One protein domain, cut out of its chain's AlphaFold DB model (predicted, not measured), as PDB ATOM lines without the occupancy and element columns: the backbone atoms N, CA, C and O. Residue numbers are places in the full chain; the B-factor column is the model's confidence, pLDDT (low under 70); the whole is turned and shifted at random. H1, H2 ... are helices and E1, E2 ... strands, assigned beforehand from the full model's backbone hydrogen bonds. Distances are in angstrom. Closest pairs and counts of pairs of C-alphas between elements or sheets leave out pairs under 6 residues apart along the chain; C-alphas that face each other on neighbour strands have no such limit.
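Overview. This is residues 28 to 188 of the 369 residues of an uncharacterized protein of Tetrabaena socialis (UniProt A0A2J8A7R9). One twisted, curled sheet of six strands has the long helices H1 and H4 packed over it; the two helices run opposite ways and meet near one end of each, at Ser 52 and Leu 151. The two longest strands, E1 and E6, run side by side along the longest axis, with their paired residues 28 to 30 and 184 to 187 toward one end of it and the unnamed stretch 159 to 172 at the other. The printed part has 161 residues with five named helices and six named strands, in the order E1 H1 E2 E3 E4 H2 H3 E5 H4 H5 E6. The sheet's order is E3 E2 E6 E1 E5 E4, all antiparallel, and the class is mixed, helices and strands. The whole is compact, with a radius of gyration of the C-alphas of 16.0 A, but elongated in outline, spanning 57 by 32 by 30 A.

Along the chain. E1, residues 28 to 42, begins with C-alpha 28 at (9.955, 6.704, 20.751), is 38.5 A long from first to last C-alpha and bends by 51 degrees at residue 39. E6, residues 173 to 187, is 41.5 A long and ends with C-alpha 187 at (8.809, 1.065, 21.904). E2, residues 77 to 84, is 19.8 A long and bends by 62 degrees at residue 80. E5, residues 120 to 126, is 16.6 A long. The short strands are E3, residues 87 to 90, and E4, residues 101 to 103. H1, residues 52 to 70, is 27.1 A long, with C-alpha 52 at (46.744, 7.924, 6.798). H4, residues 134 to 151, is 25.8 A long. The short helices are H2, residues 106 to 111, H3, residues 113 to 116, and H5, residues 154 to 158.

Arrangement. In the sheet, E6 and E1 are antiparallel at 163 degrees, with N 35 and O 179 2.8 A apart, within hydrogen-bond range. E2 and E6 pair through N 78 and O 180, 2.9 A, and E1 and E5 through N 36 and O 124, 2.9 A. The edge strands are E3, which forms a hairpin with E2 and has N 89 and O 82 2.7 A apart, and E4, which pairs with E5 through N 102 and O 125, 3.0 A. H1 and the sheet make two layers, a helix on one face of a sheet; its height over the sheet is 7.7 A, and the closest C-alphas of H1 and E2 are those of Lys 63 and Val 77, 6.1 A. H3 is on the same face as H1, over E5 at a height of 9.1 A, and touches H1, closest at the C-alphas of Gln 65 and Pro 114, 6.6 A. H4 is on the sheet at a height of 8.3 A; its closest C-alphas with E2 are those of Glu 144 and Val 79, 5.7 A. H1 and H4 touch through residues 52 to 56 and 148 to 151 alone, at a shallow tilt of 32 degrees, opposite ways, with the C-alphas of Ser 52 and Leu 151 6.0 A apart. H2 is only just not on the sheet, with 4 pairs of C-alphas within 10 A, and H5 is not on it. E1, H1 and E2 form a split strand-helix-strand unit, two strands that run the same way in one sheet with another strand, E6, between them; E5, H4, H5 and E6 form a second, with E1 between E5 and E6 in the sheet, and both crossovers are right-handed. Every O i to N i+4 pair is within hydrogen-bond range in H1, H4 and H5; H2 has 1 of 2, and H3 is too short for such a pair.

Size, cuts and confidence. The C-alphas farthest apart are those of Arg 166 and Pro 188, 57.2 A. The printed part has no cut. The link from H5 to E6, 14 residues, is long. The mean pLDDT of the printed part is 79.9, and residues 45 to 48, 92 to 101, 105 to 112 and 159 to 172 are under 70.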
ATOM      1  N   ILE A  28       8.756   6.650  21.600       81.81
ATOM      2  CA  ILE A  28       9.955   6.704  20.751       81.81
ATOM      3  C   ILE A  28      11.187   6.604  21.655       81.81
ATOM      4  O   ILE A  28      11.345   7.421  22.565       81.81
ATOM      5  N   ALA A  29      12.069   5.637  21.403       83.75
ATOM      6  CA  ALA A  29      13.347   5.505  22.101       83.75
ATOM      7  C   ALA A  29      14.522   5.527  21.123       83.75
ATOM      8  O   ALA A  29      14.387   5.160  19.959       83.75
ATOM      9  N   GLN A  30      15.692   5.954  21.601       89.56
ATOM     10  CA  GLN A  30      16.946   5.767  20.879       89.56
ATOM     11  C   GLN A  30      17.678   4.575  21.476       89.56
ATOM     12  O   GLN A  30      17.749   4.447  22.697       89.56
ATOM     13  N   VAL A  31      18.217   3.715  20.624       90.38
ATOM     14  CA  VAL A  31      18.923   2.498  21.023       90.38
ATOM     15  C   VAL A  31      20.250   2.432  20.291       90.38
ATOM     16  O   VAL A  31      20.317   2.718  19.097       90.38
ATOM     17  N   THR A  32      21.314   2.095  21.014       92.31
ATOM     18  CA  THR A  32      22.653   1.913  20.466       92.31
ATOM     19  C   THR A  32      23.019   0.433  20.478       92.31
ATOM     20  O   THR A  32      23.024  -0.207  21.527       92.31
ATOM     21  N   ALA A  33      23.399  -0.084  19.313       91.00
ATOM     22  CA  ALA A  33      23.976  -1.411  19.144       91.00
ATOM     23  C   ALA A  33      25.475  -1.298  18.831       91.00
ATOM     24  O   ALA A  33      25.922  -0.329  18.208       91.00
ATOM     25  N   SER A  34      26.268  -2.273  19.274       91.06
ATOM     26  CA  SER A  34      27.705  -2.348  18.999       91.06
ATOM     27  C   SER A  34      28.021  -3.525  18.086       91.06
ATOM     28  O   SER A  34      27.454  -4.600  18.237       91.06
ATOM     29  N   TYR A  35      28.961  -3.332  17.165       91.44
ATOM     30  CA  TYR A  35      29.323  -4.321  16.158       91.44
ATOM     31  C   TYR A  35      30.838  -4.410  15.975       91.44
ATOM     32  O   TYR A  35      31.560  -3.444  16.232       91.44
ATOM     33  N   SER A  36      31.288  -5.565  15.492       91.00
ATOM     34  CA  SER A  36      32.652  -5.835  15.034       91.00
ATOM     35  C   SER A  36      32.596  -6.324  13.591       91.00
ATOM     36  O   SER A  36      31.900  -7.301  13.311       91.00
ATOM     37  N   ALA A  37      33.311  -5.655  12.690       91.00
ATOM     38  CA  ALA A  37      33.377  -5.964  11.264       91.00
ATOM     39  C   ALA A  37      34.802  -6.343  10.862       91.00
ATOM     40  O   ALA A  37      35.711  -5.566  11.123       91.00
ATOM     41  N   ASP A  38      34.990  -7.473  10.186       90.19
ATOM     42  CA  ASP A  38      36.285  -7.915   9.667       90.19
ATOM     43  C   ASP A  38      36.300  -7.830   8.140       90.19
ATOM     44  O   ASP A  38      35.360  -8.259   7.465       90.19
ATOM     45  N   PHE A  39      37.395  -7.320   7.591       90.12
ATOM     46  CA  PHE A  39      37.610  -7.068   6.173       90.12
ATOM     47  C   PHE A  39      38.903  -7.734   5.705       90.12
ATOM     48  O   PHE A  39      39.908  -7.760   6.425       90.12
ATOM     49  N   SER A  40      38.886  -8.232   4.475       87.75
ATOM     50  CA  SER A  40      40.053  -8.783   3.788       87.75
ATOM     51  C   SER A  40      40.251  -8.110   2.440       87.75
ATOM     52  O   SER A  40      39.274  -7.659   1.844       87.75
ATOM     53  N   ALA A  41      41.484  -8.138   1.932       81.44
ATOM     54  CA  ALA A  41      41.845  -7.561   0.641       81.44
ATOM     55  C   ALA A  41      41.555  -6.052   0.554       81.44
ATOM     56  O   ALA A  41      41.065  -5.557  -0.457       81.44
ATOM     57  N   VAL A  42      41.843  -5.329   1.640       80.44
ATOM     58  CA  VAL A  42      41.680  -3.873   1.702       80.44
ATOM     59  C   VAL A  42      42.994  -3.200   1.304       80.44
ATOM     60  O   VAL A  42      44.056  -3.600   1.781       80.44
ATOM     61  N   ASP A  43      42.938  -2.165   0.468       78.88
ATOM     62  CA  ASP A  43      44.124  -1.410   0.040       78.88
ATOM     63  C   ASP A  43      44.403  -0.254   1.015       78.88
ATOM     64  O   ASP A  43      44.043   0.899   0.775       78.88
ATOM     65  N   LEU A  44      45.009  -0.571   2.166       78.75
ATOM     66  CA  LEU A  44      45.288   0.406   3.233       78.75
ATOM     67  C   LEU A  44      46.764   0.800   3.328       78.75
ATOM     68  O   LEU A  44      47.110   1.743   4.049       78.75
ATOM     69  N   THR A  45      47.644   0.082   2.632       69.12
ATOM     70  CA  THR A  45      49.088   0.305   2.671       69.12
ATOM     71  C   THR A  45      49.644   0.818   1.345       69.12
ATOM     72  O   THR A  45      49.300   0.352   0.263       69.12
ATOM     73  N   ILE A  46      50.573   1.772   1.431       63.53
ATOM     74  CA  ILE A  46      51.381   2.258   0.309       63.53
ATOM     75  C   ILE A  46      52.849   2.059   0.688       63.53
ATOM     76  O   ILE A  46      53.331   2.579   1.696       63.53
ATOM     77  N   GLY A  47      53.578   1.255  -0.092       58.59
ATOM     78  CA  GLY A  47      54.991   0.959   0.178       58.59
ATOM     79  C   GLY A  47      55.236   0.235   1.511       58.59
ATOM     80  O   GLY A  47      56.268   0.452   2.144       58.59
ATOM     81  N   GLY A  48      54.278  -0.583   1.966       65.56
ATOM     82  CA  GLY A  48      54.363  -1.346   3.218       65.56
ATOM     83  C   GLY A  48      54.055  -0.550   4.491       65.56
ATOM     84  O   GLY A  48      54.126  -1.105   5.585       65.56
ATOM     85  N   ASN A  49      53.695   0.730   4.368       71.31
ATOM     86  CA  ASN A  49      53.206   1.543   5.478       71.31
ATOM     87  C   ASN A  49      51.718   1.818   5.306       71.31
ATOM     88  O   ASN A  49      51.262   2.059   4.193       71.31
ATOM     89  N   VAL A  50      50.980   1.823   6.414       77.00
ATOM     90  CA  VAL A  50      49.568   2.218   6.419       77.00
ATOM     91  C   VAL A  50      49.476   3.697   6.054       77.00
ATOM     92  O   VAL A  50      50.053   4.536   6.753       77.00
ATOM     93  N   ASP A  51      48.776   4.012   4.967       82.81
ATOM     94  CA  ASP A  51      48.559   5.394   4.555       82.81
ATOM     95  C   ASP A  51      47.425   6.022   5.377       82.81
ATOM     96  O   ASP A  51      46.315   5.498   5.465       82.81
ATOM     97  N   SER A  52      47.713   7.172   5.992       82.88
ATOM     98  CA  SER A  52      46.744   7.924   6.798       82.88
ATOM     99  C   SER A  52      45.514   8.345   6.003       82.88
ATOM    100  O   SER A  52      44.402   8.329   6.542       82.88
ATOM    101  N   ALA A  53      45.709   8.721   4.735       83.88
ATOM    102  CA  ALA A  53      44.637   9.201   3.881       83.88
ATOM    103  C   ALA A  53      43.761   8.028   3.438       83.88
ATOM    104  O   ALA A  53      42.549   8.094   3.630       83.88
ATOM    105  N   ALA A  54      44.367   6.929   2.975       85.94
ATOM    106  CA  ALA A  54      43.658   5.690   2.659       85.94
ATOM    107  C   ALA A  54      42.856   5.149   3.854       85.94
ATOM    108  O   ALA A  54      41.679   4.831   3.713       85.94
ATOM    109  N   LEU A  55      43.447   5.108   5.055       86.88
ATOM    110  CA  LEU A  55      42.759   4.601   6.244       86.88
ATOM    111  C   LEU A  55      41.596   5.499   6.683       86.88
ATOM    112  O   LEU A  55      40.539   5.004   7.073       86.88
ATOM    113  N   SER A  56      41.772   6.818   6.603       87.12
ATOM    114  CA  SER A  56      40.697   7.768   6.909       87.12
ATOM    115  C   SER A  56      39.573   7.692   5.873       87.12
ATOM    116  O   SER A  56      38.404   7.707   6.253       87.12
ATOM    117  N   ALA A  57      39.916   7.565   4.587       87.81
ATOM    118  CA  ALA A  57      38.954   7.374   3.504       87.81
ATOM    119  C   ALA A  57      38.167   6.073   3.689       87.81
ATOM    120  O   ALA A  57      36.942   6.102   3.670       87.81
ATOM    121  N   PHE A  58      38.844   4.967   4.011       90.50
ATOM    122  CA  PHE A  58      38.206   3.686   4.306       90.50
ATOM    123  C   PHE A  58      37.181   3.784   5.445       90.50
ATOM    124  O   PHE A  58      36.060   3.294   5.312       90.50
ATOM    125  N   VAL A  59      37.527   4.454   6.553       91.94
ATOM    126  CA  VAL A  59      36.597   4.664   7.677       91.94
ATOM    127  C   VAL A  59      35.383   5.497   7.247       91.94
ATOM    128  O   VAL A  59      34.259   5.175   7.630       91.94
ATOM    129  N   GLN A  60      35.581   6.551   6.452       92.19
ATOM    130  CA  GLN A  60      34.480   7.392   5.967       92.19
ATOM    131  C   GLN A  60      33.572   6.647   4.985       92.19
ATOM    132  O   GLN A  60      32.350   6.686   5.144       92.19
ATOM    133  N   ASP A  61      34.150   5.918   4.031       91.81
ATOM    134  CA  ASP A  61      33.406   5.102   3.071       91.81
ATOM    135  C   ASP A  61      32.604   4.019   3.789       91.81
ATOM    136  O   ASP A  61      31.423   3.825   3.500       91.81
ATOM    137  N   PHE A  62      33.196   3.378   4.800       93.44
ATOM    138  CA  PHE A  62      32.508   2.392   5.626       93.44
ATOM    139  C   PHE A  62      31.283   3.005   6.309       93.44
ATOM    140  O   PHE A  62      30.176   2.473   6.203       93.44
ATOM    141  N   LYS A  63      31.452   4.158   6.971       94.38
ATOM    142  CA  LYS A  63      30.339   4.861   7.622       94.38
ATOM    143  C   LYS A  63      29.248   5.241   6.629       94.38
ATOM    144  O   LYS A  63      28.069   5.084   6.941       94.38
ATOM    145  N   LEU A  64      29.629   5.726   5.447       93.62
ATOM    146  CA  LEU A  64      28.693   6.105   4.395       93.62
ATOM    147  C   LEU A  64      27.879   4.898   3.918       93.62
ATOM    148  O   LEU A  64      26.659   5.000   3.781       93.62
ATOM    149  N   GLN A  65      28.528   3.748   3.719       92.06
ATOM    150  CA  GLN A  65      27.842   2.519   3.333       92.06
ATOM    151  C   GLN A  65      26.901   2.030   4.433       92.06
ATOM    152  O   GLN A  65      25.744   1.750   4.135       92.06
ATOM    153  N   VAL A  66      27.325   1.993   5.703       91.50
ATOM    154  CA  VAL A  66      26.444   1.624   6.832       91.50
ATOM    155  C   VAL A  66      25.243   2.571   6.923       91.50
ATOM    156  O   VAL A  66      24.103   2.116   7.013       91.50
ATOM    157  N   SER A  67      25.484   3.882   6.838       92.06
ATOM    158  CA  SER A  67      24.451   4.923   6.871       92.06
ATOM    159  C   SER A  67      23.410   4.720   5.770       92.06
ATOM    160  O   SER A  67      22.213   4.656   6.055       92.06
ATOM    161  N   LYS A  68      23.859   4.536   4.523       90.81
ATOM    162  CA  LYS A  68      22.982   4.301   3.369       90.81
ATOM    163  C   LYS A  68      22.198   2.999   3.504       90.81
ATOM    164  O   LYS A  68      21.009   2.960   3.210       90.81
ATOM    165  N   THR A  69      22.877   1.944   3.934       88.19
ATOM    166  CA  THR A  69      22.334   0.589   3.996       88.19
ATOM    167  C   THR A  69      21.253   0.458   5.061       88.19
ATOM    168  O   THR A  69      20.237  -0.192   4.836       88.19
ATOM    169  N   TRP A  70      21.462   1.071   6.225       88.50
ATOM    170  CA  TRP A  70      20.535   0.970   7.353       88.50
ATOM    171  C   TRP A  70      19.562   2.151   7.439       88.50
ATOM    172  O   TRP A  70      18.694   2.156   8.305       88.50
ATOM    173  N   GLY A  71      19.676   3.145   6.549       90.31
ATOM    174  CA  GLY A  71      18.820   4.335   6.560       90.31
ATOM    175  C   GLY A  71      19.058   5.231   7.778       90.31
ATOM    176  O   GLY A  71      18.141   5.891   8.262       90.31
ATOM    177  N   ILE A  72      20.285   5.231   8.300       90.19
ATOM    178  CA  ILE A  72      20.649   5.900   9.552       90.19
ATOM    179  C   ILE A  72      21.528   7.109   9.235       90.19
ATOM    180  O   ILE A  72      22.431   6.985   8.408       90.19
ATOM    181  N   PRO A  73      21.334   8.269   9.886       92.94
ATOM    182  CA  PRO A  73      22.213   9.420   9.705       92.94
ATOM    183  C   PRO A  73      23.690   9.097   9.983       92.94
ATOM    184  O   PRO A  73      24.018   8.355  10.910       92.94
ATOM    185  N   LEU A  74      24.600   9.679   9.197       92.56
ATOM    186  CA  LEU A  74      26.041   9.402   9.276       92.56
ATOM    187  C   LEU A  74      26.641   9.695  10.666       92.56
ATOM    188  O   LEU A  74      27.560   9.006  11.105       92.56
ATOM    189  N   ASP A  75      26.108  10.690  11.381       92.12
ATOM    190  CA  ASP A  75      26.526  11.080  12.736       92.12
ATOM    191  C   ASP A  75      26.085  10.088  13.828       92.12
ATOM    192  O   ASP A  75      26.502  10.210  14.984       92.12
ATOM    193  N   LYS A  76      25.245   9.109  13.475       93.81
ATOM    194  CA  LYS A  76      24.785   8.020  14.348       93.81
ATOM    195  C   LYS A  76      25.526   6.707  14.114       93.81
ATOM    196  O   LYS A  76      25.265   5.745  14.836       93.81
ATOM    197  N   VAL A  77      26.452   6.677  13.154       94.44
ATOM    198  CA  VAL A  77      27.415   5.592  12.948       94.44
ATOM    199  C   VAL A  77      28.755   6.060  13.503       94.44
ATOM    200  O   VAL A  77      29.328   7.025  13.004       94.44
ATOM    201  N   VAL A  78      29.249   5.402  14.549       94.50
ATOM    202  CA  VAL A  78      30.452   5.824  15.277       94.50
ATOM    203  C   VAL A  78      31.477   4.702  15.272       94.50
ATOM    204  O   VAL A  78      31.232   3.641  15.846       94.50
ATOM    205  N   VAL A  79      32.650   4.941  14.687       93.81
ATOM    206  CA  VAL A  79      33.777   3.998  14.737       93.81
ATOM    207  C   VAL A  79      34.606   4.241  16.001       93.81
ATOM    208  O   VAL A  79      35.058   5.353  16.268       93.81
ATOM    209  N   LYS A  80      34.796   3.187  16.799       90.94
ATOM    210  CA  LYS A  80      35.458   3.234  18.116       90.94
ATOM    211  C   LYS A  80      36.914   2.782  18.048       90.94
ATOM    212  O   LYS A  80      37.770   3.324  18.752       90.94
ATOM    213  N   SER A  81      37.192   1.799  17.198       90.25
ATOM    214  CA  SER A  81      38.538   1.286  16.970       90.25
ATOM    215  C   SER A  81      38.704   0.731  15.570       90.25
ATOM    216  O   SER A  81      37.761   0.225  14.964       90.25
ATOM    217  N   VAL A  82      39.945   0.807  15.095       89.75
ATOM    218  CA  VAL A  82      40.390   0.206  13.842       89.75
ATOM    219  C   VAL A  82      41.584  -0.683  14.133       89.75
ATOM    220  O   VAL A  82      42.547  -0.249  14.758       89.75
ATOM    221  N   THR A  83      41.542  -1.924  13.681       87.69
ATOM    222  CA  THR A  83      42.658  -2.863  13.742       87.69
ATOM    223  C   THR A  83      43.150  -3.090  12.328       87.69
ATOM    224  O   THR A  83      42.361  -3.496  11.487       87.69
ATOM    225  N   VAL A  84      44.430  -2.854  12.059       85.44
ATOM    226  CA  VAL A  84      45.040  -3.137  10.749       85.44
ATOM    227  C   VAL A  84      46.149  -4.150  10.964       85.44
ATOM    228  O   VAL A  84      47.016  -3.938  11.814       85.44
ATOM    229  N   ASN A  85      46.101  -5.271  10.242       81.62
ATOM    230  CA  ASN A  85      47.099  -6.343  10.322       81.62
ATOM    231  C   ASN A  85      47.385  -6.794  11.774       81.62
ATOM    232  O   ASN A  85      48.530  -6.972  12.189       81.62
ATOM    233  N   GLY A  86      46.320  -6.932  12.573       78.88
ATOM    234  CA  GLY A  86      46.376  -7.376  13.972       78.88
ATOM    235  C   GLY A  86      46.765  -6.301  14.994       78.88
ATOM    236  O   GLY A  86      46.792  -6.586  16.192       78.88
ATOM    237  N   LYS A  87      47.038  -5.060  14.571       81.00
ATOM    238  CA  LYS A  87      47.386  -3.967  15.481       81.00
ATOM    239  C   LYS A  87      46.243  -2.971  15.647       81.00
ATOM    240  O   LYS A  87      45.767  -2.382  14.683       81.00
ATOM    241  N   ILE A  88      45.848  -2.768  16.902       82.31
ATOM    242  CA  ILE A  88      44.695  -1.953  17.290       82.31
ATOM    243  C   ILE A  88      45.084  -0.474  17.405       82.31
ATOM    244  O   ILE A  88      46.038  -0.117  18.101       82.31
ATOM    245  N   ILE A  89      44.278   0.382  16.786       83.00
ATOM    246  CA  ILE A  89      44.229   1.829  16.954       83.00
ATOM    247  C   ILE A  89      42.895   2.146  17.636       83.00
ATOM    248  O   ILE A  89      41.825   2.001  17.045       83.00
ATOM    249  N   ALA A  90      42.950   2.536  18.906       82.38
ATOM    250  CA  ALA A  90      41.772   2.835  19.710       82.38
ATOM    251  C   ALA A  90      42.065   3.991  20.668       82.38
ATOM    252  O   ALA A  90      43.173   4.098  21.197       82.38
ATOM    253  N   VAL A  91      41.055   4.818  20.936       76.31
ATOM    254  CA  VAL A  91      41.138   5.902  21.933       76.31
ATOM    255  C   VAL A  91      41.104   5.348  23.362       76.31
ATOM    256  O   VAL A  91      41.710   5.916  24.267       76.31
ATOM    257  N   SER A  92      40.464   4.192  23.551       68.94
ATOM    258  CA  SER A  92      40.346   3.498  24.835       68.94
ATOM    259  C   SER A  92      40.863   2.064  24.708       68.94
ATOM    260  O   SER A  92      40.493   1.351  23.776       68.94
ATOM    261  N   ARG A  93      41.709   1.607  25.646       55.91
ATOM    262  CA  ARG A  93      42.133   0.195  25.707       55.91
ATOM    263  C   ARG A  93      40.906  -0.690  25.940       55.91
ATOM    264  O   ARG A  93      40.253  -0.573  26.975       55.91
ATOM    265  N   ARG A  94      40.635  -1.590  24.995       53.75
ATOM    266  CA  ARG A  94      39.616  -2.642  25.096       53.75
ATOM    267  C   ARG A  94      39.858  -3.463  26.376       53.75
ATOM    268  O   ARG A  94      40.959  -3.971  26.576       53.75
ATOM    269  N   ARG A  95      38.839  -3.631  27.227       46.84
ATOM    270  CA  ARG A  95      38.664  -4.906  27.941       46.84
ATOM    271  C   ARG A  95      37.918  -5.792  26.954       46.84
ATOM    272  O   ARG A  95      36.867  -5.379  26.477       46.84
ATOM    273  N   SER A  96      38.510  -6.913  26.555       43.56
ATOM    274  CA  SER A  96      37.918  -7.838  25.589       43.56
ATOM    275  C   SER A  96      36.559  -8.332  26.090       43.56
ATOM    276  O   SER A  96      36.495  -9.279  26.859       43.56
ATOM    277  N   ALA A  97      35.479  -7.682  25.662       48.97
ATOM    278  CA  ALA A  97      34.124  -8.208  25.753       48.97
ATOM    279  C   ALA A  97      33.911  -9.111  24.533       48.97
ATOM    280  O   ALA A  97      33.345  -8.697  23.526       48.97
ATOM    281  N   LEU A  98      34.501 -10.303  24.585       52.75
ATOM    282  CA  LEU A  98      34.261 -11.380  23.620       52.75
ATOM    283  C   LEU A  98      33.326 -12.447  24.213       52.75
ATOM    284  O   LEU A  98      33.102 -13.469  23.579       52.75
ATOM    285  N   GLU A  99      32.808 -12.216  25.424       53.25
ATOM    286  CA  GLU A  99      32.027 -13.209  26.166       53.25
ATOM    287  C   GLU A  99      30.560 -13.280  25.712       53.25
ATOM    288  O   GLU A  99      29.997 -14.365  25.752       53.25
ATOM    289  N   ASP A 100      29.995 -12.204  25.143       58.69
ATOM    290  CA  ASP A 100      28.616 -12.180  24.624       58.69
ATOM    291  C   ASP A 100      28.564 -11.600  23.197       58.69
ATOM    292  O   ASP A 100      28.216 -10.436  22.977       58.69
ATOM    293  N   SER A 101      28.969 -12.392  22.202       68.75
ATOM    294  CA  SER A 101      28.843 -12.022  20.785       68.75
ATOM    295  C   SER A 101      27.774 -12.863  20.096       68.75
ATOM    296  O   SER A 101      27.803 -14.089  20.204       68.75
ATOM    297  N   TYR A 102      26.885 -12.222  19.341       75.12
ATOM    298  CA  TYR A 102      25.816 -12.889  18.602       75.12
ATOM    299  C   TYR A 102      26.057 -12.732  17.100       75.12
ATOM    300  O   TYR A 102      26.242 -11.616  16.601       75.12
ATOM    301  N   GLU A 103      26.076 -13.848  16.366       72.25
ATOM    302  CA  GLU A 103      26.081 -13.777  14.905       72.25
ATOM    303  C   GLU A 103      24.763 -13.182  14.411       72.25
ATOM    304  O   GLU A 103      23.678 -13.526  14.883       72.25
ATOM    305  N   LEU A 104      24.873 -12.271  13.450       73.00
ATOM    306  CA  LEU A 104      23.719 -11.643  12.827       73.00
ATOM    307  C   LEU A 104      22.877 -12.692  12.093       73.00
ATOM    308  O   LEU A 104      23.404 -13.495  11.321       73.00
ATOM    309  N   GLY A 105      21.564 -12.653  12.320       68.31
ATOM    310  CA  GLY A 105      20.611 -13.510  11.617       68.31
ATOM    311  C   GLY A 105      20.602 -13.260  10.104       68.31
ATOM    312  O   GLY A 105      21.015 -12.205   9.621       68.31
ATOM    313  N   GLU A 106      20.083 -14.223   9.343       59.00
ATOM    314  CA  GLU A 106      20.118 -14.229   7.871       59.00
ATOM    315  C   GLU A 106      19.504 -12.966   7.231       59.00
ATOM    316  O   GLU A 106      20.028 -12.439   6.253       59.00
ATOM    317  N   ALA A 107      18.456 -12.400   7.838       59.62
ATOM    318  CA  ALA A 107      17.840 -11.148   7.383       59.62
ATOM    319  C   ALA A 107      18.800  -9.946   7.454       59.62
ATOM    320  O   ALA A 107      18.787  -9.081   6.580       59.62
ATOM    321  N   ALA A 108      19.674  -9.912   8.461       65.44
ATOM    322  CA  ALA A 108      20.682  -8.871   8.577       65.44
ATOM    323  C   ALA A 108      21.838  -9.082   7.590       65.44
ATOM    324  O   ALA A 108      22.433  -8.101   7.164       65.44
ATOM    325  N   ARG A 109      22.126 -10.319   7.157       65.75
ATOM    326  CA  ARG A 109      23.155 -10.590   6.134       65.75
ATOM    327  C   ARG A 109      22.805 -10.004   4.769       65.75
ATOM    328  O   ARG A 109      23.692  -9.460   4.119       65.75
ATOM    329  N   VAL A 110      21.532 -10.051   4.370       65.31
ATOM    330  CA  VAL A 110      21.047  -9.482   3.094       65.31
ATOM    331  C   VAL A 110      21.245  -7.968   3.038       65.31
ATOM    332  O   VAL A 110      21.589  -7.423   1.991       65.31
ATOM    333  N   LEU A 111      21.093  -7.285   4.174       66.00
ATOM    334  CA  LEU A 111      21.343  -5.851   4.243       66.00
ATOM    335  C   LEU A 111      22.828  -5.526   4.009       66.00
ATOM    336  O   LEU A 111      23.131  -4.427   3.595       66.00
ATOM    337  N   LEU A 112      23.773  -6.448   4.190       68.94
ATOM    338  CA  LEU A 112      25.211  -6.132   4.207       68.94
ATOM    339  C   LEU A 112      25.926  -6.300   2.860       68.94
ATOM    340  O   LEU A 112      27.143  -6.120   2.800       68.94
ATOM    341  N   GLU A 113      25.207  -6.604   1.778       76.81
ATOM    342  CA  GLU A 113      25.782  -6.713   0.427       76.81
ATOM    343  C   GLU A 113      26.624  -5.488   0.003       76.81
ATOM    344  O   GLU A 113      27.732  -5.680  -0.503       76.81
ATOM    345  N   PRO A 114      26.225  -4.229   0.283       80.56
ATOM    346  CA  PRO A 114      27.055  -3.066  -0.048       80.56
ATOM    347  C   PRO A 114      28.420  -3.060   0.657       80.56
ATOM    348  O   PRO A 114      29.399  -2.562   0.105       80.56
ATOM    349  N   LEU A 115      28.507  -3.642   1.859       84.25
ATOM    350  CA  LEU A 115      29.757  -3.736   2.616       84.25
ATOM    351  C   LEU A 115      30.642  -4.889   2.132       84.25
ATOM    352  O   LEU A 115      31.863  -4.812   2.266       84.25
ATOM    353  N   ARG A 116      30.070  -5.931   1.514       86.38
ATOM    354  CA  ARG A 116      30.857  -6.995   0.864       86.38
ATOM    355  C   ARG A 116      31.705  -6.455  -0.281       86.38
ATOM    356  O   ARG A 116      32.838  -6.897  -0.445       86.38
ATOM    357  N   GLY A 117      31.213  -5.441  -0.995       84.81
ATOM    358  CA  GLY A 117      31.993  -4.710  -2.002       84.81
ATOM    359  C   GLY A 117      33.244  -4.017  -1.442       84.81
ATOM    360  O   GLY A 117      34.175  -3.755  -2.194       84.81
ATOM    361  N   MET A 118      33.298  -3.775  -0.127       85.06
ATOM    362  CA  MET A 118      34.470  -3.244   0.581       85.06
ATOM    363  C   MET A 118      35.381  -4.342   1.163       85.06
ATOM    364  O   MET A 118      36.269  -4.045   1.959       85.06
ATOM    365  N   GLY A 119      35.133  -5.613   0.833       88.12
ATOM    366  CA  GLY A 119      35.888  -6.749   1.363       88.12
ATOM    367  C   GLY A 119      35.413  -7.247   2.731       88.12
ATOM    368  O   GLY A 119      36.168  -7.948   3.403       88.12
ATOM    369  N   LEU A 120      34.192  -6.901   3.171       89.88
ATOM    370  CA  LEU A 120      33.624  -7.409   4.427       89.88
ATOM    371  C   LEU A 120      33.526  -8.943   4.390       89.88
ATOM    372  O   LEU A 120      32.828  -9.518   3.557       89.88
ATOM    373  N   THR A 121      34.175  -9.591   5.351       88.38
ATOM    374  CA  THR A 121      34.181 -11.051   5.529       88.38
ATOM    375  C   THR A 121      33.327 -11.498   6.704       88.38
ATOM    376  O   THR A 121      32.737 -12.578   6.663       88.38
ATOM    377  N   ARG A 122      33.228 -10.672   7.750       87.69
ATOM    378  CA  ARG A 122      32.490 -11.008   8.966       87.69
ATOM    379  C   ARG A 122      31.898  -9.760   9.594       87.69
ATOM    380  O   ARG A 122      32.551  -8.727   9.649       87.69
ATOM    381  N   LEU A 123      30.678  -9.869  10.105       87.81
ATOM    382  CA  LEU A 123      30.066  -8.857  10.957       87.81
ATOM    383  C   LEU A 123      29.376  -9.557  12.123       87.81
ATOM    384  O   LEU A 123      28.646 -10.525  11.917       87.81
ATOM    385  N   VAL A 124      29.609  -9.071  13.335       88.19
ATOM    386  CA  VAL A 124      29.055  -9.650  14.562       88.19
ATOM    387  C   VAL A 124      28.531  -8.533  15.447       88.19
ATOM    388  O   VAL A 124      29.183  -7.495  15.576       88.19
ATOM    389  N   GLN A 125      27.370  -8.741  16.068       86.81
ATOM    390  CA  GLN A 125      26.886  -7.855  17.120       86.81
ATOM    391  C   GLN A 125      27.574  -8.214  18.438       86.81
ATOM    392  O   GLN A 125      27.645  -9.379  18.828       86.81
ATOM    393  N   VAL A 126      28.103  -7.201  19.114       84.19
ATOM    394  CA  VAL A 126      28.849  -7.344  20.362       84.19
ATOM    395  C   VAL A 126      28.011  -6.763  21.492       84.19
ATOM    396  O   VAL A 126      27.762  -5.557  21.512       84.19
ATOM    397  N   GLY A 127      27.615  -7.611  22.441       82.69
ATOM    398  CA  GLY A 127      26.766  -7.232  23.566       82.69
ATOM    399  C   GLY A 127      25.294  -7.020  23.199       82.69
ATOM    400  O   GLY A 127      24.855  -7.268  22.073       82.69
ATOM    401  N   GLN A 128      24.524  -6.571  24.189       81.81
ATOM    402  CA  GLN A 128      23.110  -6.243  24.027       81.81
ATOM    403  C   GLN A 128      22.915  -4.807  23.535       81.81
ATOM    404  O   GLN A 128      23.787  -3.949  23.666       81.81
ATOM    405  N   GLU A 129      21.750  -4.564  22.945       86.00
ATOM    406  CA  GLU A 129      21.303  -3.221  22.606       86.00
ATOM    407  C   GLU A 129      21.025  -2.410  23.877       86.00
ATOM    408  O   GLU A 129      20.343  -2.877  24.790       86.00
ATOM    409  N   GLU A 130      21.540  -1.185  23.934       87.19
ATOM    410  CA  GLU A 130      21.393  -0.312  25.096       87.19
ATOM    411  C   GLU A 130      20.561   0.923  24.755       87.19
ATOM    412  O   GLU A 130      20.671   1.492  23.669       87.19
ATOM    413  N   LEU A 131      19.755   1.389  25.711       86.56
ATOM    414  CA  LEU A 131      19.049   2.664  25.591       86.56
ATOM    415  C   LEU A 131      20.058   3.810  25.456       86.56
ATOM    416  O   LEU A 131      20.847   4.095  26.359       86.56
ATOM    417  N   ALA A 132      20.001   4.496  24.321       87.94
ATOM    418  CA  ALA A 132      20.872   5.607  24.017       87.94
ATOM    419  C   ALA A 132      20.345   6.884  24.673       87.94
ATOM    420  O   ALA A 132      19.193   7.289  24.502       87.94
ATOM    421  N   THR A 133      21.225   7.564  25.397       87.94
ATOM    422  CA  THR A 133      20.977   8.913  25.898       87.94
ATOM    423  C   THR A 133      21.708   9.914  25.012       87.94
ATOM    424  O   THR A 133      22.702   9.591  24.364       87.94
ATOM    425  N   VAL A 134      21.269  11.174  25.021       83.94
ATOM    426  CA  VAL A 134      21.965  12.262  24.302       83.94
ATOM    427  C   VAL A 134      23.452  12.321  24.677       83.94
ATOM    428  O   VAL A 134      24.306  12.639  23.856       83.94
ATOM    429  N   GLU A 135      23.773  11.974  25.918       85.00
ATOM    430  CA  GLU A 135      25.128  12.044  26.453       85.00
ATOM    431  C   GLU A 135      25.965  10.828  26.083       85.00
ATOM    432  O   GLU A 135      27.147  10.998  25.792       85.00
ATOM    433  N   SER A 136      25.378   9.624  26.048       86.94
ATOM    434  CA  SER A 136      26.091   8.446  25.547       86.94
ATOM    435  C   SER A 136      26.418   8.606  24.062       86.94
ATOM    436  O   SER A 136      27.535   8.308  23.651       86.94
ATOM    437  N   ILE A 137      25.508   9.190  23.276       87.19
ATOM    438  CA  ILE A 137      25.750   9.516  21.864       87.19
ATOM    439  C   ILE A 137      26.866  10.557  21.728       87.19
ATOM    440  O   ILE A 137      27.798  10.356  20.953       87.19
ATOM    441  N   ALA A 138      26.821  11.642  22.508       88.25
ATOM    442  CA  ALA A 138      27.868  12.664  22.479       88.25
ATOM    443  C   ALA A 138      29.241  12.105  22.900       88.25
ATOM    444  O   ALA A 138      30.267  12.467  22.324       88.25
ATOM    445  N   ALA A 139      29.276  11.197  23.881       86.62
ATOM    446  CA  ALA A 139      30.497  10.518  24.299       86.62
ATOM    447  C   ALA A 139      31.064   9.617  23.190       86.62
ATOM    448  O   ALA A 139      32.271   9.638  22.954       86.62
ATOM    449  N   LEU A 140      30.207   8.877  22.484       90.56
ATOM    450  CA  LEU A 140      30.594   8.071  21.325       90.56
ATOM    451  C   LEU A 140      31.170   8.950  20.203       90.56
ATOM    452  O   LEU A 140      32.263   8.681  19.712       90.56
ATOM    453  N   GLN A 141      30.509  10.057  19.866       92.19
ATOM    454  CA  GLN A 141      31.000  11.006  18.860       92.19
ATOM    455  C   GLN A 141      32.351  11.628  19.250       92.19
ATOM    456  O   GLN A 141      33.240  11.769  18.410       92.19
ATOM    457  N   ALA A 142      32.551  11.954  20.531       89.12
ATOM    458  CA  ALA A 142      33.834  12.454  21.021       89.12
ATOM    459  C   ALA A 142      34.955  11.402  20.920       89.12
ATOM    460  O   ALA A 142      36.096  11.750  20.607       89.12
ATOM    461  N   GLN A 143      34.646  10.121  21.156       90.00
ATOM    462  CA  GLN A 143      35.601   9.024  20.968       90.00
ATOM    463  C   GLN A 143      36.003   8.878  19.501       90.00
ATOM    464  O   GLN A 143      37.188   8.761  19.205       90.00
ATOM    465  N   GLU A 144      35.053   8.939  18.576       92.88
ATOM    466  CA  GLU A 144      35.362   8.871  17.149       92.88
ATOM    467  C   GLU A 144      36.182  10.075  16.676       92.88
ATOM    468  O   GLU A 144      37.170   9.898  15.967       92.88
ATOM    469  N   ALA A 145      35.845  11.292  17.107       90.38
ATOM    470  CA  ALA A 145      36.637  12.475  16.774       90.38
ATOM    471  C   ALA A 145      38.099  12.328  17.234       90.38
ATOM    472  O   ALA A 145      39.030  12.663  16.499       90.38
ATOM    473  N   ALA A 146      38.315  11.767  18.428       88.62
ATOM    474  CA  ALA A 146      39.651  11.459  18.928       88.62
ATOM    475  C   ALA A 146      40.339  10.335  18.127       88.62
ATOM    476  O   ALA A 146      41.546  10.410  17.894       88.62
ATOM    477  N   LEU A 147      39.597   9.323  17.666       89.19
ATOM    478  CA  LEU A 147      40.126   8.262  16.807       89.19
ATOM    479  C   LEU A 147      40.583   8.833  15.465       89.19
ATOM    480  O   LEU A 147      41.713   8.589  15.059       89.19
ATOM    481  N   LEU A 148      39.752   9.641  14.807       88.38
ATOM    482  CA  LEU A 148      40.093  10.290  13.541       88.38
ATOM    483  C   LEU A 148      41.325  11.196  13.688       88.38
ATOM    484  O   LEU A 148      42.207  11.179  12.832       88.38
ATOM    485  N   ALA A 149      41.454  11.913  14.809       87.75
ATOM    486  CA  ALA A 149      42.656  12.690  15.110       87.75
ATOM    487  C   ALA A 149      43.912  11.810  15.287       87.75
ATOM    488  O   ALA A 149      45.006  12.203  14.878       87.75
ATOM    489  N   LEU A 150      43.775  10.609  15.867       86.38
ATOM    490  CA  LEU A 150      44.868   9.632  15.953       86.38
ATOM    491  C   LEU A 150      45.242   9.071  14.578       86.38
ATOM    492  O   LEU A 150      46.431   8.946  14.290       86.38
ATOM    493  N   LEU A 151      44.256   8.768  13.731       84.19
ATOM    494  CA  LEU A 151      44.469   8.267  12.369       84.19
ATOM    495  C   LEU A 151      45.154   9.305  11.473       84.19
ATOM    496  O   LEU A 151      45.991   8.948  10.650       84.19
ATOM    497  N   ALA A 152      44.887  10.592  11.699       84.38
ATOM    498  CA  ALA A 152      45.575  11.686  11.021       84.38
ATOM    499  C   ALA A 152      47.031  11.894  11.496       84.38
ATOM    500  O   ALA A 152      47.768  12.668  10.889       84.38
ATOM    501  N   SER A 153      47.472  11.239  12.580       84.12
ATOM    502  CA  SER A 153      48.815  11.412  13.142       84.12
ATOM    503  C   SER A 153      49.830  10.436  12.527       84.12
ATOM    504  O   SER A 153      49.791   9.236  12.824       84.12
ATOM    505  N   PRO A 154      50.858  10.916  11.794       78.31
ATOM    506  CA  PRO A 154      51.888  10.044  11.217       78.31
ATOM    507  C   PRO A 154      52.643   9.224  12.273       78.31
ATOM    508  O   PRO A 154      53.123   8.124  12.003       78.31
ATOM    509  N   LYS A 155      52.754   9.745  13.504       78.69
ATOM    510  CA  LYS A 155      53.439   9.070  14.615       78.69
ATOM    511  C   LYS A 155      52.684   7.825  15.084       78.69
ATOM    512  O   LYS A 155      53.324   6.828  15.412       78.69
ATOM    513  N   ALA A 156      51.350   7.874  15.105       72.62
ATOM    514  CA  ALA A 156      50.529   6.721  15.461       72.62
ATOM    515  C   ALA A 156      50.680   5.609  14.410       72.62
ATOM    516  O   ALA A 156      50.877   4.444  14.764       72.62
ATOM    517  N   LEU A 157      50.712   5.986  13.129       70.94
ATOM    518  CA  LEU A 157      50.755   5.046  12.009       70.94
ATOM    519  C   LEU A 157      52.118   4.399  11.770       70.94
ATOM    520  O   LEU A 157      52.174   3.221  11.435       70.94
ATOM    521  N   ARG A 158      53.234   5.097  12.024       70.69
ATOM    522  CA  ARG A 158      54.584   4.495  11.922       70.69
ATOM    523  C   ARG A 158      54.746   3.250  12.782       70.69
ATOM    524  O   ARG A 158      55.511   2.354  12.451       70.69
ATOM    525  N   SER A 159      54.007   3.182  13.884       66.94
ATOM    526  CA  SER A 159      54.027   2.023  14.763       66.94
ATOM    527  C   SER A 159      53.357   0.780  14.139       66.94
ATOM    528  O   SER A 159      53.557  -0.321  14.646       66.94
ATOM    529  N   LEU A 160      52.564   0.935  13.071       66.38
ATOM    530  CA  LEU A 160      51.904  -0.149  12.328       66.38
ATOM    531  C   LEU A 160      52.805  -0.758  11.238       66.38
ATOM    532  O   LEU A 160      52.598  -1.908  10.872       66.38
ATOM    533  N   GLY A 161      53.800  -0.017  10.732       56.59
ATOM    534  CA  GLY A 161      54.520  -0.349   9.490       56.59
ATOM    535  C   GLY A 161      55.785  -1.214   9.603       56.59
ATOM    536  O   GLY A 161      56.504  -1.338   8.618       56.59
ATOM    537  N   THR A 162      56.132  -1.794  10.761       53.38
ATOM    538  CA  THR A 162      57.496  -2.350  10.959       53.38
ATOM    539  C   THR A 162      57.631  -3.873  11.003       53.38
ATOM    540  O   THR A 162      58.755  -4.354  11.124       53.38
ATOM    541  N   HIS A 163      56.562  -4.663  10.870       49.28
ATOM    542  CA  HIS A 163      56.693  -6.126  10.862       49.28
ATOM    543  C   HIS A 163      55.903  -6.765   9.717       49.28
ATOM    544  O   HIS A 163      54.686  -6.656   9.664       49.28
ATOM    545  N   ASN A 164      56.632  -7.487   8.854       48.78
ATOM    546  CA  ASN A 164      56.174  -8.361   7.757       48.78
ATOM    547  C   ASN A 164      56.176  -7.809   6.320       48.78
ATOM    548  O   ASN A 164      55.433  -8.296   5.475       48.78
ATOM    549  N   ALA A 165      57.144  -6.964   5.959       48.56
ATOM    550  CA  ALA A 165      57.428  -6.625   4.554       48.56
ATOM    551  C   ALA A 165      57.905  -7.810   3.663       48.56
ATOM    552  O   ALA A 165      58.361  -7.590   2.546       48.56
ATOM    553  N   ARG A 166      57.853  -9.073   4.125       46.44
ATOM    554  CA  ARG A 166      58.350 -10.247   3.374       46.44
ATOM    555  C   ARG A 166      57.308 -11.317   3.030       46.44
ATOM    556  O   ARG A 166      57.702 -12.313   2.429       46.44
ATOM    557  N   ARG A 167      56.016 -11.176   3.371       45.53
ATOM    558  CA  ARG A 167      55.053 -12.278   3.126       45.53
ATOM    559  C   ARG A 167      53.676 -11.965   2.539       45.53
ATOM    560  O   ARG A 167      52.911 -12.909   2.387       45.53
ATOM    561  N   SER A 168      53.350 -10.742   2.132       44.31
ATOM    562  CA  SER A 168      51.998 -10.470   1.608       44.31
ATOM    563  C   SER A 168      51.985  -9.429   0.491       44.31
ATOM    564  O   SER A 168      51.541  -8.306   0.682       44.31
ATOM    565  N   ILE A 169      52.461  -9.806  -0.695       47.72
ATOM    566  CA  ILE A 169      52.215  -9.025  -1.925       47.72
ATOM    567  C   ILE A 169      50.955  -9.542  -2.656       47.72
ATOM    568  O   ILE A 169      50.442  -8.876  -3.541       47.72
ATOM    569  N   ALA A 170      50.401 -10.697  -2.260       47.19
ATOM    570  CA  ALA A 170      49.320 -11.356  -3.005       47.19
ATOM    571  C   ALA A 170      47.949 -11.425  -2.295       47.19
ATOM    572  O   ALA A 170      47.019 -11.957  -2.888       47.19
ATOM    573  N   ALA A 171      47.796 -10.936  -1.054       54.38
ATOM    574  CA  ALA A 171      46.569 -11.159  -0.261       54.38
ATOM    575  C   ALA A 171      45.831  -9.885   0.219       54.38
ATOM    576  O   ALA A 171      44.768 -10.009   0.822       54.38
ATOM    577  N   GLY A 172      46.357  -8.687  -0.066       62.34
ATOM    578  CA  GLY A 172      45.844  -7.411   0.462       62.34
ATOM    579  C   GLY A 172      45.897  -7.315   1.997       62.34
ATOM    580  O   GLY A 172      46.257  -8.280   2.679       62.34
ATOM    581  N   ASP A 173      45.600  -6.140   2.555       73.81
ATOM    582  CA  ASP A 173      45.605  -5.961   4.009       73.81
ATOM    583  C   ASP A 173      44.336  -6.544   4.648       73.81
ATOM    584  O   ASP A 173      43.290  -6.694   4.009       73.81
ATOM    585  N   SER A 174      44.433  -6.864   5.940       82.62
ATOM    586  CA  SER A 174      43.278  -7.216   6.772       82.62
ATOM    587  C   SER A 174      42.953  -6.072   7.726       82.62
ATOM    588  O   SER A 174      43.851  -5.509   8.365       82.62
ATOM    589  N   ALA A 175      41.670  -5.739   7.839       87.25
ATOM    590  CA  ALA A 175      41.192  -4.701   8.741       87.25
ATOM    591  C   ALA A 175      40.034  -5.212   9.599       87.25
ATOM    592  O   ALA A 175      39.238  -6.024   9.150       87.25
ATOM    593  N   SER A 176      39.926  -4.727  10.832       90.00
ATOM    594  CA  SER A 176      38.767  -4.965  11.691       90.00
ATOM    595  C   SER A 176      38.301  -3.651  12.311       90.00
ATOM    596  O   SER A 176      39.127  -2.848  12.752       90.00
ATOM    597  N   LEU A 177      36.996  -3.403  12.319       91.56
ATOM    598  CA  LEU A 177      36.370  -2.195  12.847       91.56
ATOM    599  C   LEU A 177      35.423  -2.557  13.980       91.56
ATOM    600  O   LEU A 177      34.482  -3.321  13.775       91.56
ATOM    601  N   ASP A 178      35.604  -1.927  15.139       91.50
ATOM    602  CA  ASP A 178      34.554  -1.904  16.152       91.50
ATOM    603  C   ASP A 178      33.783  -0.593  16.015       91.50
ATOM    604  O   ASP A 178      34.359   0.498  16.092       91.50
ATOM    605  N   PHE A 179      32.469  -0.681  15.851       93.25
ATOM    606  CA  PHE A 179      31.615   0.486  15.669       93.25
ATOM    607  C   PHE A 179      30.321   0.361  16.466       93.25
ATOM    608  O   PHE A 179      29.995  -0.687  17.024       93.25
ATOM    609  N   SER A 180      29.619   1.476  16.594       93.50
ATOM    610  CA  SER A 180      28.311   1.558  17.220       93.50
ATOM    611  C   SER A 180      27.350   2.284  16.303       93.50
ATOM    612  O   SER A 180      27.731   3.221  15.602       93.50
ATOM    613  N   VAL A 181      26.095   1.858  16.336       93.12
ATOM    614  CA  VAL A 181      25.021   2.459  15.559       93.12
ATOM    615  C   VAL A 181      23.877   2.808  16.478       93.12
ATOM    616  O   VAL A 181      23.467   1.985  17.289       93.12
ATOM    617  N   THR A 182      23.366   4.030  16.342       93.06
ATOM    618  CA  THR A 182      22.206   4.501  17.100       93.06
ATOM    619  C   THR A 182      20.982   4.625  16.203       93.06
ATOM    620  O   THR A 182      21.011   5.361  15.218       93.06
ATOM    621  N   GLN A 183      19.904   3.937  16.566       91.19
ATOM    622  CA  GLN A 183      18.628   3.932  15.853       91.19
ATOM    623  C   GLN A 183      17.517   4.524  16.712       91.19
ATOM    624  O   GLN A 183      17.575   4.478  17.941       91.19
ATOM    625  N   ILE A 184      16.505   5.084  16.054       87.19
ATOM    626  CA  ILE A 184      15.244   5.452  16.691       87.19
ATOM    627  C   ILE A 184      14.303   4.264  16.504       87.19
ATOM    628  O   ILE A 184      14.013   3.906  15.366       87.19
ATOM    629  N   ILE A 185      13.846   3.665  17.600       87.00
ATOM    630  CA  ILE A 185      12.894   2.554  17.573       87.00
ATOM    631  C   ILE A 185      11.586   2.961  18.250       87.00
ATOM    632  O   ILE A 185      11.573   3.719  19.227       87.00
ATOM    633  N   GLU A 186      10.479   2.439  17.730       83.88
ATOM    634  CA  GLU A 186       9.187   2.515  18.400       83.88
ATOM    635  C   GLU A 186       9.146   1.466  19.507       83.88
ATOM    636  O   GLU A 186       9.299   0.267  19.271       83.88
ATOM    637  N   VAL A 187       8.958   1.925  20.738       79.56
ATOM    638  CA  VAL A 187       8.809   1.065  21.904       79.56
ATOM    639  C   VAL A 187       7.318   0.943  22.199       79.56
ATOM    640  O   VAL A 187       6.649   1.968  22.395       79.56
ATOM    641  N   PRO A 188       6.778  -0.289  22.260       73.38
ATOM    642  CA  PRO A 188       5.417  -0.505  22.716       73.38
ATOM    643  C   PRO A 188       5.238   0.163  24.075       73.38
ATOM    644  O   PRO A 188       6.031  -0.064  24.994       73.38
TER     645      PRO A 188